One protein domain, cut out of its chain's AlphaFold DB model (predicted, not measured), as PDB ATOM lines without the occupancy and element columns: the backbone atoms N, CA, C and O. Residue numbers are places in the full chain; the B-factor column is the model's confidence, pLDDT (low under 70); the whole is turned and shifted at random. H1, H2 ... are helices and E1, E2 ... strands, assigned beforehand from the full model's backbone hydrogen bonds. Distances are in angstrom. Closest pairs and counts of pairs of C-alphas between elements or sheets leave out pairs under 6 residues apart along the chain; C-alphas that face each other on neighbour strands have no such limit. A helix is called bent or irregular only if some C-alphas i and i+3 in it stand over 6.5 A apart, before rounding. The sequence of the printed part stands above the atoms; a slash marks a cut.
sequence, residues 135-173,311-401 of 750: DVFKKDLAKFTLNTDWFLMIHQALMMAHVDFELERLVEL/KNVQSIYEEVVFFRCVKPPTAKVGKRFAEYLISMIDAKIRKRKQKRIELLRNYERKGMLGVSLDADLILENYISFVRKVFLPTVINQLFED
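AT A GLANCE: This is residues 135 to 173 and 311 to 401 of the 750 residues of a protein of Candidatus Stahlbacteria bacterium (UniProt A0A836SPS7). A small hairpin of two strands, E1 and E2, leads into a long bent helix, H6, and together they make the longest axis. H2 crosses the first arm, H6a, H4 packs on H2, and residues 167 to 173 stick out. You have 130 residues with six named helices and two named strands, in order H1 H2 H3 H4 H5 E1 E2 H6; the class is mostly helix. The whole is compact, with a radius of gyration of the C-alphas of 15.7 A, spanning 50 by 43 by 26 A.

HOW THE PARTS SIT: Start at E1, residues 364 to 367, and E2, residues 370 to 373, an antiparallel hairpin with N 365 and O 372 within hydrogen-bond range at 2.8 A. By its hydrogen bonds H6, residues 375 to 401, was assigned as one helix, but it is bent: C-alphas 388 and 391 are 7.1 A apart, and its arms, H6a, residues 375 to 388, and H6b, residues 391 to 401, stand at a shallow tilt of 30 degrees. H2, residues 148 to 167, touches H6a with residues 151 to 155 alone, about perpendicular at 79 degrees; the closest C-alphas, of Phe 151 and Tyr 382, are 7.0 A apart. H4, residues 331 to 352, touches H2 at a steep tilt of 43 degrees, closest at the C-alphas of Ala 161 and Phe 337, 5.2 A. H3, residues 313 to 323, touches H6b, closest at the C-alphas of Tyr 317 and Leu 391, 7.2 A. H1, residues 135 to 143, is irregular, with C-alphas 136 and 139 7.9 A apart; it touches H2, closest at the C-alphas of Asp 135 and Thr 148, 5.9 A. H5, residues 358 to 363, only just touches H6a, with 3 pairs of C-alphas within 8 A, the closest those of Tyr 363 and Ile 378, 6.9 A. Every O i to N i+4 pair is within hydrogen-bond range in H2, H3, H4, H6a and H6b; H1 has 2 of 5, with 3 of 6 from O i to N i+3, and H5 has 0 of 2, with 3 of 3.

IN THESE COORDINATES: Find C-alpha 135 at (90.131, 173.071, 151.055), where H1 begins, and C-alpha 401 at (105.764, 161.718, 158.683), where H6b ends. H4 is 31.8 A long, H2 28.1 A and H6a 19.8 A.

THE WHOLE: The C-alphas farthest apart, of Met 368 and Asp 401, are 53.6 A apart. Residues 174 to 310 are not printed, and C-alphas 173 and 311 are 30.1 A apart across the cut. Of the links printed whole, H3 to H4 is short and the others are tight. Look for pLDDT under 70 at residues 170 to 173, 352 to 359 and 367 to 370.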
ATOM      1  N   ASP A 135      91.545 173.451 150.938       88.38
ATOM      2  CA  ASP A 135      90.131 173.071 151.055       88.38
ATOM      3  C   ASP A 135      89.864 172.058 152.160       88.38
ATOM      4  O   ASP A 135      88.766 172.046 152.727       88.38
ATOM      5  N   VAL A 136      90.875 171.279 152.550       88.31
ATOM      6  CA  VAL A 136      90.781 170.423 153.733       88.31
ATOM      7  C   VAL A 136      90.334 171.253 154.943       88.31
ATOM      8  O   VAL A 136      89.495 170.810 155.727       88.31
ATOM      9  N   PHE A 137      90.767 172.510 155.084       89.69
ATOM     10  CA  PHE A 137      90.426 173.392 156.209       89.69
ATOM     11  C   PHE A 137      89.084 174.130 156.083       89.69
ATOM     12  O   PHE A 137      88.753 174.927 156.962       89.69
ATOM     13  N   LYS A 138      88.252 173.853 155.069       90.44
ATOM     14  CA  LYS A 138      87.009 174.606 154.792       90.44
ATOM     15  C   LYS A 138      86.088 174.791 156.007       90.44
ATOM     16  O   LYS A 138      85.572 175.885 156.221       90.44
ATOM     17  N   LYS A 139      85.891 173.744 156.819       90.19
ATOM     18  CA  LYS A 139      85.051 173.809 158.035       90.19
ATOM     19  C   LYS A 139      85.669 174.659 159.148       90.19
ATOM     20  O   LYS A 139      84.934 175.279 159.909       90.19
ATOM     21  N   ASP A 140      86.994 174.676 159.263       90.00
ATOM     22  CA  ASP A 140      87.681 175.445 160.301       90.00
ATOM     23  C   ASP A 140      87.813 176.911 159.908       90.00
ATOM     24  O   ASP A 140      87.540 177.768 160.738       90.00
ATOM     25  N   LEU A 141      88.092 177.205 158.635       90.56
ATOM     26  CA  LEU A 141      88.096 178.567 158.093       90.56
ATOM     27  C   LEU A 141      86.785 179.313 158.391       90.56
ATOM     28  O   LEU A 141      86.817 180.470 158.808       90.56
ATOM     29  N   ALA A 142      85.637 178.635 158.275       89.75
ATOM     30  CA  ALA A 142      84.330 179.235 158.550       89.75
ATOM     31  C   ALA A 142      84.196 179.772 159.990       89.75
ATOM     32  O   ALA A 142      83.537 180.790 160.200       89.75
ATOM     33  N   LYS A 143      84.866 179.150 160.973       91.38
ATOM     34  CA  LYS A 143      84.866 179.598 162.381       91.38
ATOM     35  C   LYS A 143      85.585 180.930 162.585       91.38
ATOM     36  O   LYS A 143      85.303 181.628 163.548       91.38
ATOM     37  N   PHE A 144      86.489 181.274 161.672       91.50
ATOM     38  CA  PHE A 144      87.217 182.542 161.646       91.50
ATOM     39  C   PHE A 144      86.617 183.511 160.626       91.50
ATOM     40  O   PHE A 144      87.266 184.466 160.219       91.50
ATOM     41  N   THR A 145      85.386 183.251 160.168       90.25
ATOM     42  CA  THR A 145      84.716 184.086 159.162       90.25
ATOM     43  C   THR A 145      85.513 184.159 157.845       90.25
ATOM     44  O   THR A 145      85.539 185.186 157.164       90.25
ATOM     45  N   LEU A 146      86.176 183.053 157.483       88.88
ATOM     46  CA  LEU A 146      86.958 182.875 156.259       88.88
ATOM     47  C   LEU A 146      86.397 181.724 155.410       88.88
ATOM     48  O   LEU A 146      85.709 180.827 155.891       88.88
ATOM     49  N   ASN A 147      86.743 181.717 154.126       90.12
ATOM     50  CA  ASN A 147      86.638 180.540 153.263       90.12
ATOM     51  C   ASN A 147      87.956 180.350 152.492       90.12
ATOM     52  O   ASN A 147      88.822 181.220 152.558       90.12
ATOM     53  N   THR A 148      88.110 179.238 151.768       88.56
ATOM     54  CA  THR A 148      89.322 178.910 150.990       88.56
ATOM     55  C   THR A 148      89.773 180.072 150.096       88.56
ATOM     56  O   THR A 148      90.913 180.525 150.172       88.56
ATOM     57  N   ASP A 149      88.856 180.598 149.283       86.06
ATOM     58  CA  ASP A 149      89.103 181.691 148.338       86.06
ATOM     59  C   ASP A 149      89.622 182.960 149.030       86.06
ATOM     60  O   ASP A 149      90.538 183.617 148.534       86.06
ATOM     61  N   TRP A 150      89.005 183.320 150.157       87.06
ATOM     62  CA  TRP A 150      89.373 184.485 150.958       87.06
ATOM     63  C   TRP A 150      90.703 184.279 151.653       87.06
ATOM     64  O   TRP A 150      91.558 185.152 151.573       87.06
ATOM     65  N   PHE A 151      90.907 183.117 152.270       92.06
ATOM     66  CA  PHE A 151      92.168 182.773 152.909       92.06
ATOM     67  C   PHE A 151      93.331 182.893 151.923       92.06
ATOM     68  O   PHE A 151      94.298 183.592 152.208       92.06
ATOM     69  N   LEU A 152      93.214 182.294 150.733       91.44
ATOM     70  CA  LEU A 152      94.268 182.350 149.717       91.44
ATOM     71  C   LEU A 152      94.507 183.768 149.189       91.44
ATOM     72  O   LEU A 152      95.638 184.099 148.845       91.44
ATOM     73  N   MET A 153      93.464 184.598 149.100       90.12
ATOM     74  CA  MET A 153      93.600 186.001 148.701       90.12
ATOM     75  C   MET A 153      94.310 186.827 149.774       90.12
ATOM     76  O   MET A 153      95.241 187.559 149.453       90.12
ATOM     77  N   ILE A 154      93.887 186.696 151.032       92.62
ATOM     78  CA  ILE A 154      94.473 187.393 152.182       92.62
ATOM     79  C   ILE A 154      95.934 186.979 152.344       92.62
ATOM     80  O   ILE A 154      96.804 187.838 152.450       92.62
ATOM     81  N   HIS A 155      96.205 185.674 152.289       93.69
ATOM     82  CA  HIS A 155      97.553 185.131 152.349       93.69
ATOM     83  C   HIS A 155      98.433 185.710 151.240       93.69
ATOM     84  O   HIS A 155      99.490 186.257 151.530       93.69
ATOM     85  N   GLN A 156      97.958 185.692 149.991       91.25
ATOM     86  CA  GLN A 156      98.695 186.245 148.856       91.25
ATOM     87  C   GLN A 156      98.967 187.751 149.008       91.25
ATOM     88  O   GLN A 156     100.089 188.191 148.768       91.25
ATOM     89  N   ALA A 157      97.980 188.542 149.438       92.12
ATOM     90  CA  ALA A 157      98.167 189.973 149.689       92.12
ATOM     91  C   ALA A 157      99.207 190.228 150.795       92.12
ATOM     92  O   ALA A 157     100.035 191.134 150.676       92.12
ATOM     93  N   LEU A 158      99.194 189.409 151.851       93.81
ATOM     94  CA  LEU A 158     100.148 189.495 152.951       93.81
ATOM     95  C   LEU A 158     101.564 189.098 152.502       93.81
ATOM     96  O   LEU A 158     102.515 189.808 152.824       93.81
ATOM     97  N   MET A 159     101.708 188.029 151.710       92.56
ATOM     98  CA  MET A 159     103.003 187.601 151.168       92.56
ATOM     99  C   MET A 159     103.602 188.679 150.262       92.56
ATOM    100  O   MET A 159     104.763 189.036 150.430       92.56
ATOM    101  N   MET A 160     102.803 189.271 149.368       90.56
ATOM    102  CA  MET A 160     103.242 190.386 148.517       90.56
ATOM    103  C   MET A 160     103.715 191.591 149.344       90.56
ATOM    104  O   MET A 160     104.749 192.186 149.044       90.56
ATOM    105  N   ALA A 161     102.991 191.936 150.414       91.69
ATOM    106  CA  ALA A 161     103.364 193.038 151.299       91.69
ATOM    107  C   ALA A 161     104.695 192.785 152.027       91.69
ATOM    108  O   ALA A 161     105.519 193.699 152.135       91.69
ATOM    109  N   HIS A 162     104.919 191.556 152.503       90.94
ATOM    110  CA  HIS A 162     106.184 191.153 153.114       90.94
ATOM    111  C   HIS A 162     107.333 191.123 152.105       90.94
ATOM    112  O   HIS A 162     108.395 191.668 152.397       90.94
ATOM    113  N   VAL A 163     107.124 190.553 150.916       88.31
ATOM    114  CA  VAL A 163     108.126 190.519 149.843       88.31
ATOM    115  C   VAL A 163     108.585 191.922 149.479       88.31
ATOM    116  O   VAL A 163     109.783 192.189 149.478       88.31
ATOM    117  N   ASP A 164     107.660 192.849 149.243       87.19
ATOM    118  CA  ASP A 164     108.017 194.232 148.922       87.19
ATOM    119  C   ASP A 164     108.818 194.911 150.041       87.19
ATOM    120  O   ASP A 164     109.660 195.770 149.777       87.19
ATOM    121  N   PHE A 165     108.523 194.577 151.300       87.56
ATOM    122  CA  PHE A 165     109.240 195.110 152.456       87.56
ATOM    123  C   PHE A 165     110.644 194.509 152.590       87.56
ATOM    124  O   PHE A 165     111.599 195.250 152.803       87.56
ATOM    125  N   GLU A 166     110.801 193.196 152.416       83.31
ATOM    126  CA  GLU A 166     112.111 192.536 152.479       83.31
ATOM    127  C   GLU A 166     113.004 192.910 151.290       83.31
ATOM    128  O   GLU A 166     114.203 193.120 151.459       83.31
ATOM    129  N   LEU A 167     112.438 193.113 150.098       80.38
ATOM    130  CA  LEU A 167     113.185 193.606 148.935       80.38
ATOM    131  C   LEU A 167     113.766 195.008 149.131       80.38
ATOM    132  O   LEU A 167     114.761 195.351 148.501       80.38
ATOM    133  N   GLU A 168     113.165 195.836 149.987       78.75
ATOM    134  CA  GLU A 168     113.752 197.127 150.366       78.75
ATOM    135  C   GLU A 168     114.978 196.981 151.267       78.75
ATOM    136  O   GLU A 168     115.763 197.921 151.364       78.75
ATOM    137  N   ARG A 169     115.144 195.821 151.910       73.31
ATOM    138  CA  ARG A 169     116.238 195.523 152.841       73.31
ATOM    139  C   ARG A 169     117.338 194.670 152.215       73.31
ATOM    140  O   ARG A 169     118.484 194.807 152.618       73.31
ATOM    141  N   LEU A 170     117.012 193.836 151.228       67.69
ATOM    142  CA  LEU A 170     117.937 192.925 150.535       67.69
ATOM    143  C   LEU A 170     118.893 193.627 149.542       67.69
ATOM    144  O   LEU A 170     119.286 193.051 148.530       67.69
ATOM    145  N   VAL A 171     119.288 194.875 149.808       57.66
ATOM    146  CA  VAL A 171     120.153 195.666 148.919       57.66
ATOM    147  C   VAL A 171     121.627 195.410 149.234       57.66
ATOM    148  O   VAL A 171     122.335 196.295 149.696       57.66
ATOM    149  N   GLU A 172     122.099 194.200 148.949       59.09
ATOM    150  CA  GLU A 172     123.513 193.955 148.649       59.09
ATOM    151  C   GLU A 172     123.581 193.072 147.402       59.09
ATOM    152  O   GLU A 172     123.217 191.896 147.413       59.09
ATOM    153  N   LEU A 173     123.962 193.680 146.278       60.31
ATOM    154  CA  LEU A 173     123.921 193.043 144.966       60.31
ATOM    155  C   LEU A 173     125.331 192.614 144.576       60.31
ATOM    156  O   LEU A 173     126.184 193.443 144.270       60.31
ATOM    157  N   LYS A 311      99.533 176.028 145.230       77.81
ATOM    158  CA  LYS A 311      98.864 176.446 146.480       77.81
ATOM    159  C   LYS A 311      98.519 175.254 147.385       77.81
ATOM    160  O   LYS A 311      97.377 175.125 147.831       77.81
ATOM    161  N   ASN A 312      99.473 174.346 147.575       89.31
ATOM    162  CA  ASN A 312      99.306 173.223 148.501       89.31
ATOM    163  C   ASN A 312      99.613 173.662 149.941       89.31
ATOM    164  O   ASN A 312     100.164 174.739 150.175       89.31
ATOM    165  N   VAL A 313      99.244 172.846 150.921       89.94
ATOM    166  CA  VAL A 313      99.431 173.202 152.332       89.94
ATOM    167  C   VAL A 313     100.906 173.364 152.706       89.94
ATOM    168  O   VAL A 313     101.226 174.294 153.445       89.94
ATOM    169  N   GLN A 314     101.805 172.538 152.165       89.75
ATOM    170  CA  GLN A 314     103.242 172.666 152.424       89.75
ATOM    171  C   GLN A 314     103.795 174.042 152.026       89.75
ATOM    172  O   GLN A 314     104.449 174.693 152.837       89.75
ATOM    173  N   SER A 315     103.485 174.523 150.819       88.31
ATOM    174  CA  SER A 315     103.943 175.840 150.347       88.31
ATOM    175  C   SER A 315     103.464 176.983 151.249       88.31
ATOM    176  O   SER A 315     104.251 177.835 151.654       88.31
ATOM    177  N   ILE A 316     102.192 176.947 151.661       91.19
ATOM    178  CA  ILE A 316     101.590 177.928 152.576       91.19
ATOM    179  C   ILE A 316     102.286 177.874 153.946       91.19
ATOM    180  O   ILE A 316     102.495 178.906 154.584       91.19
ATOM    181  N   TYR A 317     102.664 176.682 154.411       92.19
ATOM    182  CA  TYR A 317     103.408 176.513 155.658       92.19
ATOM    183  C   TYR A 317     104.809 177.118 155.586       92.19
ATOM    184  O   TYR A 317     105.180 177.894 156.468       92.19
ATOM    185  N   GLU A 318     105.559 176.823 154.527       89.62
ATOM    186  CA  GLU A 318     106.889 177.392 154.291       89.62
ATOM    187  C   GLU A 318     106.836 178.925 154.224       89.62
ATOM    188  O   GLU A 318     107.654 179.602 154.847       89.62
ATOM    189  N   GLU A 319     105.820 179.480 153.562       90.75
ATOM    190  CA  GLU A 319     105.544 180.919 153.487       90.75
ATOM    191  C   GLU A 319     105.266 181.539 154.869       90.75
ATOM    192  O   GLU A 319     105.870 182.551 155.248       90.75
ATOM    193  N   VAL A 320     104.391 180.913 155.665       91.44
ATOM    194  CA  VAL A 320     104.077 181.350 157.035       91.44
ATOM    195  C   VAL A 320     105.317 181.320 157.926       91.44
ATOM    196  O   VAL A 320     105.536 182.267 158.691       91.44
ATOM    197  N   VAL A 321     106.119 180.255 157.833       88.44
ATOM    198  CA  VAL A 321     107.367 180.081 158.583       88.44
ATOM    199  C   VAL A 321     108.388 181.146 158.198       88.44
ATOM    200  O   VAL A 321     108.919 181.826 159.082       88.44
ATOM    201  N   PHE A 322     108.618 181.334 156.899       87.25
ATOM    202  CA  PHE A 322     109.612 182.260 156.364       87.25
ATOM    203  C   PHE A 322     109.334 183.707 156.793       87.25
ATOM    204  O   PHE A 322     110.209 184.369 157.353       87.25
ATOM    205  N   PHE A 323     108.098 184.187 156.617       87.19
ATOM    206  CA  PHE A 323     107.720 185.564 156.965       87.19
ATOM    207  C   PHE A 323     107.244 185.746 158.410       87.19
ATOM    208  O   PHE A 323     106.972 186.869 158.838       87.19
ATOM    209  N   ARG A 324     107.165 184.662 159.191       85.94
ATOM    210  CA  ARG A 324     106.703 184.666 160.588       85.94
ATOM    211  C   ARG A 324     105.301 185.272 160.745       85.94
ATOM    212  O   ARG A 324     105.057 186.045 161.676       85.94
ATOM    213  N   CYS A 325     104.367 184.868 159.881       82.00
ATOM    214  CA  CYS A 325     103.016 185.446 159.725       82.00
ATOM    215  C   CYS A 325     102.063 185.278 160.927       82.00
ATOM    216  O   CYS A 325     100.870 185.532 160.815       82.00
ATOM    217  N   VAL A 326     102.560 184.839 162.081       82.25
ATOM    218  CA  VAL A 326     101.802 184.744 163.340       82.25
ATOM    219  C   VAL A 326     101.918 185.997 164.210       82.25
ATOM    220  O   VAL A 326     101.231 186.111 165.226       82.25
ATOM    221  N   LYS A 327     102.826 186.914 163.862       83.75
ATOM    222  CA  LYS A 327     102.997 188.198 164.547       83.75
ATOM    223  C   LYS A 327     102.273 189.295 163.763       83.75
ATOM    224  O   LYS A 327     102.269 189.232 162.534       83.75
ATOM    225  N   PRO A 328     101.718 190.315 164.440       85.94
ATOM    226  CA  PRO A 328     101.235 191.504 163.756       85.94
ATOM    227  C   PRO A 328     102.347 192.087 162.869       85.94
ATOM    228  O   PRO A 328     103.484 192.225 163.340       85.94
ATOM    229  N   PRO A 329     102.062 192.397 161.595       88.94
ATOM    230  CA  PRO A 329     103.046 192.983 160.703       88.94
ATOM    231  C   PRO A 329     103.425 194.391 161.167       88.94
ATOM    232  O   PRO A 329     102.709 195.047 161.925       88.94
ATOM    233  N   THR A 330     104.560 194.891 160.680       90.81
ATOM    234  CA  THR A 330     104.928 196.296 160.892       90.81
ATOM    235  C   THR A 330     103.890 197.217 160.246       90.81
ATOM    236  O   THR A 330     103.252 196.839 159.265       90.81
ATOM    237  N   ALA A 331     103.768 198.460 160.719       90.81
ATOM    238  CA  ALA A 331     102.825 199.427 160.144       90.81
ATOM    239  C   ALA A 331     102.994 199.607 158.617       90.81
ATOM    240  O   ALA A 331     102.015 199.766 157.892       90.81
ATOM    241  N   LYS A 332     104.236 199.520 158.109       90.88
ATOM    242  CA  LYS A 332     104.529 199.573 156.666       90.88
ATOM    243  C   LYS A 332     103.969 198.363 155.914       90.88
ATOM    244  O   LYS A 332     103.347 198.539 154.869       90.88
ATOM    245  N   VAL A 333     104.175 197.155 156.445       90.88
ATOM    246  CA  VAL A 333     103.649 195.918 155.850       90.88
ATOM    247  C   VAL A 333     102.121 195.893 155.941       90.88
ATOM    248  O   VAL A 333     101.473 195.592 154.945       90.88
ATOM    249  N   GLY A 334     101.538 196.299 157.073       92.19
ATOM    250  CA  GLY A 334     100.084 196.400 157.250       92.19
ATOM    251  C   GLY A 334      99.426 197.349 156.244       92.19
ATOM    252  O   GLY A 334      98.432 196.991 155.615       92.19
ATOM    253  N   LYS A 335     100.035 198.519 155.998       92.69
ATOM    254  CA  LYS A 335      99.556 199.462 154.976       92.69
ATOM    255  C   LYS A 335      99.557 198.842 153.572       92.69
ATOM    256  O   LYS A 335      98.541 198.901 152.883       92.69
ATOM    257  N   ARG A 336     100.667 198.214 153.162       91.81
ATOM    258  CA  ARG A 336     100.778 197.539 151.851       91.81
ATOM    259  C   ARG A 336      99.803 196.380 151.711       91.81
ATOM    260  O   ARG A 336      99.204 196.203 150.658       91.81
ATOM    261  N   PHE A 337      99.629 195.605 152.777       94.12
ATOM    262  CA  PHE A 337      98.657 194.523 152.826       94.12
ATOM    263  C   PHE A 337      97.243 195.037 152.532       94.12
ATOM    264  O   PHE A 337      96.571 194.485 151.663       94.12
ATOM    265  N   ALA A 338      96.816 196.121 153.190       92.31
ATOM    266  CA  ALA A 338      95.506 196.721 152.950       92.31
ATOM    267  C   ALA A 338      95.354 197.208 151.496       92.31
ATOM    268  O   ALA A 338      94.345 196.914 150.855       92.31
ATOM    269  N   GLU A 339      96.370 197.887 150.950       92.00
ATOM    270  CA  GLU A 339      96.395 198.344 149.550       92.00
ATOM    271  C   GLU A 339      96.251 197.173 148.561       92.00
ATOM    272  O   GLU A 339      95.410 197.215 147.654       92.00
ATOM    273  N   TYR A 340      97.017 196.094 148.759       91.69
ATOM    274  CA  TYR A 340      96.952 194.904 147.909       91.69
ATOM    275  C   TYR A 340      95.625 194.170 148.025       91.69
ATOM    276  O   TYR A 340      95.031 193.814 147.004       91.69
ATOM    277  N   LEU A 341      95.131 193.980 149.246       90.88
ATOM    278  CA  LEU A 341      93.871 193.293 149.483       90.88
ATOM    279  C   LEU A 341      92.707 194.035 148.814       90.88
ATOM    280  O   LEU A 341      91.934 193.413 148.088       90.88
ATOM    281  N   ILE A 342      92.613 195.357 148.984       89.06
ATOM    282  CA  ILE A 342      91.566 196.179 148.354       89.06
ATOM    283  C   ILE A 342      91.644 196.070 146.826       89.06
ATOM    284  O   ILE A 342      90.633 195.800 146.178       89.06
ATOM    285  N   SER A 343      92.845 196.179 146.249       89.12
ATOM    286  CA  SER A 343      93.052 196.038 144.801       89.12
ATOM    287  C   SER A 343      92.588 194.674 144.267       89.12
ATOM    288  O   SER A 343      91.906 194.590 143.238       89.12
ATOM    289  N   MET A 344      92.903 193.588 144.983       88.75
ATOM    290  CA  MET A 344      92.480 192.231 144.618       88.75
ATOM    291  C   MET A 344      90.961 192.049 144.722       88.75
ATOM    292  O   MET A 344      90.358 191.405 143.854       88.75
ATOM    293  N   ILE A 345      90.334 192.626 145.751       85.56
ATOM    294  CA  ILE A 345      88.878 192.612 145.938       85.56
ATOM    295  C   ILE A 345      88.194 193.359 144.790       85.56
ATOM    296  O   ILE A 345      87.311 192.790 144.143       85.56
ATOM    297  N   ASP A 346      88.645 194.571 144.470       83.69
ATOM    298  CA  ASP A 346      88.107 195.382 143.373       83.69
ATOM    299  C   ASP A 346      88.210 194.656 142.030       83.69
ATOM    300  O   ASP A 346      87.243 194.598 141.262       83.69
ATOM    301  N   ALA A 347      89.356 194.031 141.754       83.19
ATOM    302  CA  ALA A 347      89.550 193.235 140.548       83.19
ATOM    303  C   ALA A 347      88.584 192.037 140.484       83.19
ATOM    304  O   ALA A 347      88.037 191.738 139.415       83.19
ATOM    305  N   LYS A 348      88.337 191.354 141.611       80.50
ATOM    306  CA  LYS A 348      87.417 190.204 141.680       80.50
ATOM    307  C   LYS A 348      85.955 190.637 141.522       80.50
ATOM    308  O   LYS A 348      85.209 189.964 140.808       80.50
ATOM    309  N   ILE A 349      85.564 191.773 142.106       76.75
ATOM    310  CA  ILE A 349      84.226 192.370 141.959       76.75
ATOM    311  C   ILE A 349      83.975 192.765 140.497       76.75
ATOM    312  O   ILE A 349      82.958 192.365 139.924       76.75
ATOM    313  N   ARG A 350      84.923 193.467 139.857       71.12
ATOM    314  CA  ARG A 350      84.825 193.871 138.440       71.12
ATOM    315  C   ARG A 350      84.705 192.672 137.497       71.12
ATOM    316  O   ARG A 350      83.925 192.723 136.550       71.12
ATOM    317  N   LYS A 351      85.429 191.576 137.765       71.31
ATOM    318  CA  LYS A 351      85.405 190.362 136.928       71.31
ATOM    319  C   LYS A 351      84.117 189.541 137.040       71.31
ATOM    320  O   LYS A 351      83.730 188.926 136.054       71.31
ATOM    321  N   ARG A 352      83.462 189.485 138.207       63.00
ATOM    322  CA  ARG A 352      82.313 188.579 138.436       63.00
ATOM    323  C   ARG A 352      80.925 189.209 138.251       63.00
ATOM    324  O   ARG A 352      79.949 188.478 138.376       63.00
ATOM    325  N   LYS A 353      80.800 190.520 137.975       54.38
ATOM    326  CA  LYS A 353      79.503 191.253 137.926       54.38
ATOM    327  C   LYS A 353      78.560 190.902 139.106       54.38
ATOM    328  O   LYS A 353      77.342 190.911 138.963       54.38
ATOM    329  N   GLN A 354      79.107 190.553 140.274       49.50
ATOM    330  CA  GLN A 354      78.332 190.083 141.427       49.50
ATOM    331  C   GLN A 354      78.009 191.239 142.380       49.50
ATOM    332  O   GLN A 354      78.873 192.059 142.693       49.50
ATOM    333  N   LYS A 355      76.762 191.273 142.880       51.31
ATOM    334  CA  LYS A 355      76.368 192.074 144.053       51.31
ATOM    335  C   LYS A 355      77.268 191.696 145.241       51.31
ATOM    336  O   LYS A 355      77.627 190.528 145.368       51.31
ATOM    337  N   ARG A 356      77.620 192.692 146.069       55.31
ATOM    338  CA  ARG A 356      78.439 192.602 147.301       55.31
ATOM    339  C   ARG A 356      78.494 191.183 147.886       55.31
ATOM    340  O   ARG A 356      77.474 190.671 148.339       55.31
ATOM    341  N   ILE A 357      79.688 190.587 147.887       61.09
ATOM    342  CA  ILE A 357      79.964 189.273 148.480       61.09
ATOM    343  C   ILE A 357      79.521 189.315 149.952       61.09
ATOM    344  O   ILE A 357      80.018 190.154 150.695       61.09
ATOM    345  N   GLU A 358      78.604 188.442 150.385       66.56
ATOM    346  CA  GLU A 358      78.031 188.460 151.750       66.56
ATOM    347  C   GLU A 358      79.091 188.471 152.860       66.56
ATOM    348  O   GLU A 358      78.932 189.184 153.845       66.56
ATOM    349  N   LEU A 359      80.213 187.771 152.658       64.88
ATOM    350  CA  LEU A 359      81.356 187.752 153.579       64.88
ATOM    351  C   LEU A 359      81.995 189.130 153.820       64.88
ATOM    352  O   LEU A 359      82.513 189.355 154.907       64.88
ATOM    353  N   LEU A 360      81.943 190.056 152.853       71.38
ATOM    354  CA  LEU A 360      82.491 191.409 153.024       71.38
ATOM    355  C   LEU A 360      81.729 192.197 154.089       71.38
ATOM    356  O   LEU A 360      82.344 193.001 154.779       71.38
ATOM    357  N   ARG A 361      80.426 191.932 154.266       76.12
ATOM    358  CA  ARG A 361      79.583 192.631 155.252       76.12
ATOM    359  C   ARG A 361      80.084 192.451 156.681       76.12
ATOM    360  O   ARG A 361      79.939 193.362 157.485       76.12
ATOM    361  N   ASN A 362      80.712 191.312 156.973       79.88
ATOM    362  CA  ASN A 362      81.266 191.022 158.297       79.88
ATOM    363  C   ASN A 362      82.529 191.843 158.607       79.88
ATOM    364  O   ASN A 362      82.933 191.912 159.762       79.88
ATOM    365  N   TYR A 363      83.127 192.472 157.592       83.44
ATOM    366  CA  TYR A 363      84.324 193.304 157.697       83.44
ATOM    367  C   TYR A 363      84.053 194.771 157.317       83.44
ATOM    368  O   TYR A 363      84.984 195.555 157.158       83.44
ATOM    369  N   GLU A 364      82.786 195.160 157.133       83.00
ATOM    370  CA  GLU A 364      82.397 196.532 156.798       83.00
ATOM    371  C   GLU A 364      82.441 197.427 158.052       83.00
ATOM    372  O   GLU A 364      81.640 197.283 158.976       83.00
ATOM    373  N   ARG A 365      83.329 198.425 158.058       80.19
ATOM    374  CA  ARG A 365      83.362 199.504 159.049       80.19
ATOM    375  C   ARG A 365      82.625 200.727 158.506       80.19
ATOM    376  O   ARG A 365      83.014 201.302 157.483       80.19
ATOM    377  N   LYS A 366      81.551 201.135 159.191       73.75
ATOM    378  CA  LYS A 366      80.788 202.354 158.869       73.75
ATOM    379  C   LYS A 366      81.551 203.587 159.360       73.75
ATOM    380  O   LYS A 366      81.736 203.754 160.562       73.75
ATOM    381  N   GLY A 367      81.983 204.438 158.433       68.38
ATOM    382  CA  GLY A 367      82.562 205.753 158.713       68.38
ATOM    383  C   GLY A 367      81.656 206.890 158.231       68.38
ATOM    384  O   GLY A 367      80.671 206.656 157.534       68.38
ATOM    385  N   MET A 368      82.010 208.138 158.563       54.16
ATOM    386  CA  MET A 368      81.239 209.326 158.144       54.16
ATOM    387  C   MET A 368      81.153 209.498 156.616       54.16
ATOM    388  O   MET A 368      80.185 210.066 156.126       54.16
ATOM    389  N   LEU A 369      82.142 209.001 155.863       54.09
ATOM    390  CA  LEU A 369      82.244 209.151 154.402       54.09
ATOM    391  C   LEU A 369      81.813 207.897 153.616       54.09
ATOM    392  O   LEU A 369      81.966 207.856 152.397       54.09
ATOM    393  N   GLY A 370      81.288 206.867 154.289       68.69
ATOM    394  CA  GLY A 370      80.825 205.635 153.648       68.69
ATOM    395  C   GLY A 370      81.235 204.359 154.383       68.69
ATOM    396  O   GLY A 370      81.581 204.365 155.564       68.69
ATOM    397  N   VAL A 371      81.167 203.236 153.668       71.62
ATOM    398  CA  VAL A 371      81.542 201.913 154.178       71.62
ATOM    399  C   VAL A 371      82.954 201.574 153.703       71.62
ATOM    400  O   VAL A 371      83.211 201.587 152.502       71.62
ATOM    401  N   SER A 372      83.851 201.265 154.638       79.06
ATOM    402  CA  SER A 372      85.236 200.841 154.374       79.06
ATOM    403  C   SER A 372      85.466 199.416 154.878       79.06
ATOM    404  O   SER A 372      84.710 198.946 155.724       79.06
ATOM    405  N   LEU A 373      86.472 198.712 154.354       83.88
ATOM    406  CA  LEU A 373      86.844 197.388 154.856       83.88
ATOM    407  C   LEU A 373      87.824 197.507 156.019       83.88
ATOM    408  O   LEU A 373      88.826 198.214 155.919       83.88
ATOM    409  N   ASP A 374      87.546 196.779 157.095       89.06
ATOM    410  CA  ASP A 374      88.423 196.670 158.253       89.06
ATOM    411  C   ASP A 374      89.539 195.649 157.976       89.06
ATOM    412  O   ASP A 374      89.414 194.452 158.245       89.06
ATOM    413  N   ALA A 375      90.619 196.122 157.349       89.38
ATOM    414  CA  ALA A 375      91.769 195.289 157.009       89.38
ATOM    415  C   ALA A 375      92.460 194.705 158.253       89.38
ATOM    416  O   ALA A 375      92.985 193.593 158.179       89.38
ATOM    417  N   ASP A 376      92.416 195.412 159.387       89.94
ATOM    418  CA  ASP A 376      93.012 194.956 160.644       89.94
ATOM    419  C   ASP A 376      92.246 193.745 161.191       89.94
ATOM    420  O   ASP A 376      92.861 192.728 161.517       89.94
ATOM    421  N   LEU A 377      90.908 193.792 161.183       91.56
ATOM    422  CA  LEU A 377      90.065 192.662 161.593       91.56
ATOM    423  C   LEU A 377      90.227 191.440 160.671       91.56
ATOM    424  O   LEU A 377      90.277 190.300 161.140       91.56
ATOM    425  N   ILE A 378      90.332 191.653 159.353       91.88
ATOM    426  CA  ILE A 378      90.588 190.567 158.385       91.88
ATOM    427  C   ILE A 378      91.920 189.880 158.695       91.88
ATOM    428  O   ILE A 378      92.014 188.648 158.702       91.88
ATOM    429  N   LEU A 379      92.955 190.681 158.943       93.06
ATOM    430  CA  LEU A 379      94.284 190.190 159.259       93.06
ATOM    431  C   LEU A 379      94.311 189.459 160.605       93.06
ATOM    432  O   LEU A 379      94.928 188.400 160.702       93.06
ATOM    433  N   GLU A 380      93.613 189.969 161.619       93.69
ATOM    434  CA  GLU A 380      93.477 189.310 162.918       93.69
ATOM    435  C   GLU A 380      92.842 187.922 162.774       93.69
ATOM    436  O   GLU A 380      93.394 186.937 163.272       93.69
ATOM    437  N   ASN A 381      91.737 187.810 162.030       93.75
ATOM    438  CA  ASN A 381      91.077 186.527 161.775       93.75
ATOM    439  C   ASN A 381      91.984 185.543 161.027       93.75
ATOM    440  O   ASN A 381      92.040 184.362 161.380       93.75
ATOM    441  N   TYR A 382      92.737 186.027 160.034       94.75
ATOM    442  CA  TYR A 382      93.734 185.231 159.319       94.75
ATOM    443  C   TYR A 382      94.842 184.720 160.252       94.75
ATOM    444  O   TYR A 382      95.080 183.513 160.314       94.75
ATOM    445  N   ILE A 383      95.475 185.607 161.028       93.94
ATOM    446  CA  ILE A 383      96.543 185.250 161.978       93.94
ATOM    447  C   ILE A 383      96.018 184.265 163.029       93.94
ATOM    448  O   ILE A 383      96.695 183.295 163.373       93.94
ATOM    449  N   SER A 384      94.798 184.487 163.520       92.50
ATOM    450  CA  SER A 384      94.137 183.632 164.508       92.50
ATOM    451  C   SER A 384      93.913 182.220 163.963       92.50
ATOM    452  O   SER A 384      94.252 181.253 164.647       92.50
ATOM    453  N   PHE A 385      93.444 182.078 162.717       93.50
ATOM    454  CA  PHE A 385      93.325 180.775 162.055       93.50
ATOM    455  C   PHE A 385      94.692 180.103 161.861       93.50
ATOM    456  O   PHE A 385      94.856 178.928 162.205       93.50
ATOM    457  N   VAL A 386      95.686 180.845 161.353       92.88
ATOM    458  CA  VAL A 386      97.034 180.308 161.107       92.88
ATOM    459  C   VAL A 386      97.644 179.762 162.396       92.88
ATOM    460  O   VAL A 386      98.164 178.648 162.421       92.88
ATOM    461  N   ARG A 387      97.536 180.528 163.484       89.94
ATOM    462  CA  ARG A 387      98.116 180.188 164.785       89.94
ATOM    463  C   ARG A 387      97.370 179.064 165.504       89.94
ATOM    464  O   ARG A 387      98.022 178.224 166.106       89.94
ATOM    465  N   LYS A 388      96.034 179.074 165.496       87.56
ATOM    466  CA  LYS A 388      95.217 178.152 166.309       87.56
ATOM    467  C   LYS A 388      94.862 176.845 165.602       87.56
ATOM    468  O   LYS A 388      94.437 175.913 166.268       87.56
ATOM    469  N   VAL A 389      94.959 176.790 164.273       88.25
ATOM    470  CA  VAL A 389      94.531 175.615 163.495       88.25
ATOM    471  C   VAL A 389      95.620 175.161 162.536       88.25
ATOM    472  O   VAL A 389      96.100 174.038 162.647       88.25
ATOM    473  N   PHE A 390      96.022 176.030 161.608       90.06
ATOM    474  CA  PHE A 390      96.874 175.633 160.487       90.06
ATOM    475  C   PHE A 390      98.254 175.135 160.936       90.06
ATOM    476  O   PHE A 390      98.611 173.999 160.635       90.06
ATOM    477  N   LEU A 391      99.009 175.950 161.687       89.25
ATOM    478  CA  LEU A 391     100.351 175.587 162.154       89.25
ATOM    479  C   LEU A 391     100.344 174.313 163.013       89.25
ATOM    480  O   LEU A 391     101.100 173.405 162.674       89.25
ATOM    481  N   PRO A 392      99.494 174.187 164.055       87.00
ATOM    482  CA  PRO A 392      99.422 172.953 164.832       87.00
ATOM    483  C   PRO A 392      99.147 171.714 163.968       87.00
ATOM    484  O   PRO A 392      99.824 170.703 164.122       87.00
ATOM    485  N   THR A 393      98.204 171.794 163.018       86.44
ATOM    486  CA  THR A 393      97.850 170.640 162.168       86.44
ATOM    487  C   THR A 393      98.997 170.227 161.248       86.44
ATOM    488  O   THR A 393      99.271 169.038 161.115       86.44
ATOM    489  N   VAL A 394      99.696 171.186 160.634       88.25
ATOM    490  CA  VAL A 394     100.830 170.878 159.747       88.25
ATOM    491  C   VAL A 394     102.021 170.324 160.530       88.25
ATOM    492  O   VAL A 394     102.634 169.358 160.091       88.25
ATOM    493  N   ILE A 395     102.322 170.889 161.704       87.69
ATOM    494  CA  ILE A 395     103.390 170.391 162.585       87.69
ATOM    495  C   ILE A 395     103.101 168.951 163.025       87.69
ATOM    496  O   ILE A 395     104.003 168.121 162.990       87.69
ATOM    497  N   ASN A 396     101.850 168.639 163.381       83.38
ATOM    498  CA  ASN A 396     101.440 167.276 163.715       83.38
ATOM    499  C   ASN A 396     101.693 166.301 162.557       83.38
ATOM    500  O   ASN A 396     102.278 165.246 162.767       83.38
ATOM    501  N   GLN A 397     101.314 166.680 161.332       85.06
ATOM    502  CA  GLN A 397     101.562 165.844 160.155       85.06
ATOM    503  C   GLN A 397     103.058 165.632 159.905       85.06
ATOM    504  O   GLN A 397     103.470 164.535 159.552       85.06
ATOM    505  N   LEU A 398     103.882 166.665 160.096       86.38
ATOM    506  CA  LEU A 398     105.334 166.543 159.955       86.38
ATOM    507  C   LEU A 398     105.921 165.583 160.999       86.38
ATOM    508  O   LEU A 398     106.773 164.773 160.652       86.38
ATOM    509  N   PHE A 399     105.451 165.633 162.248       83.88
ATOM    510  CA  PHE A 399     105.842 164.670 163.279       83.88
ATOM    511  C   PHE A 399     105.415 163.241 162.931       83.88
ATOM    512  O   PHE A 399     106.216 162.316 163.051       83.88
ATOM    513  N   GLU A 400     104.183 163.056 162.451       80.56
ATOM    514  CA  GLU A 400     103.720 161.762 161.952       80.56
ATOM    515  C   GLU A 400     104.600 161.276 160.798       80.56
ATOM    516  O   GLU A 400     105.075 160.150 160.835       80.56
ATOM    517  N   ASP A 401     104.907 162.107 159.807       79.44
ATOM    518  CA  ASP A 401     105.764 161.718 158.683       79.44
ATOM    519  C   ASP A 401     107.216 161.398 159.104       79.44
ATOM    520  O   ASP A 401     107.914 160.694 158.370       79.44
TER     521      ASP A 401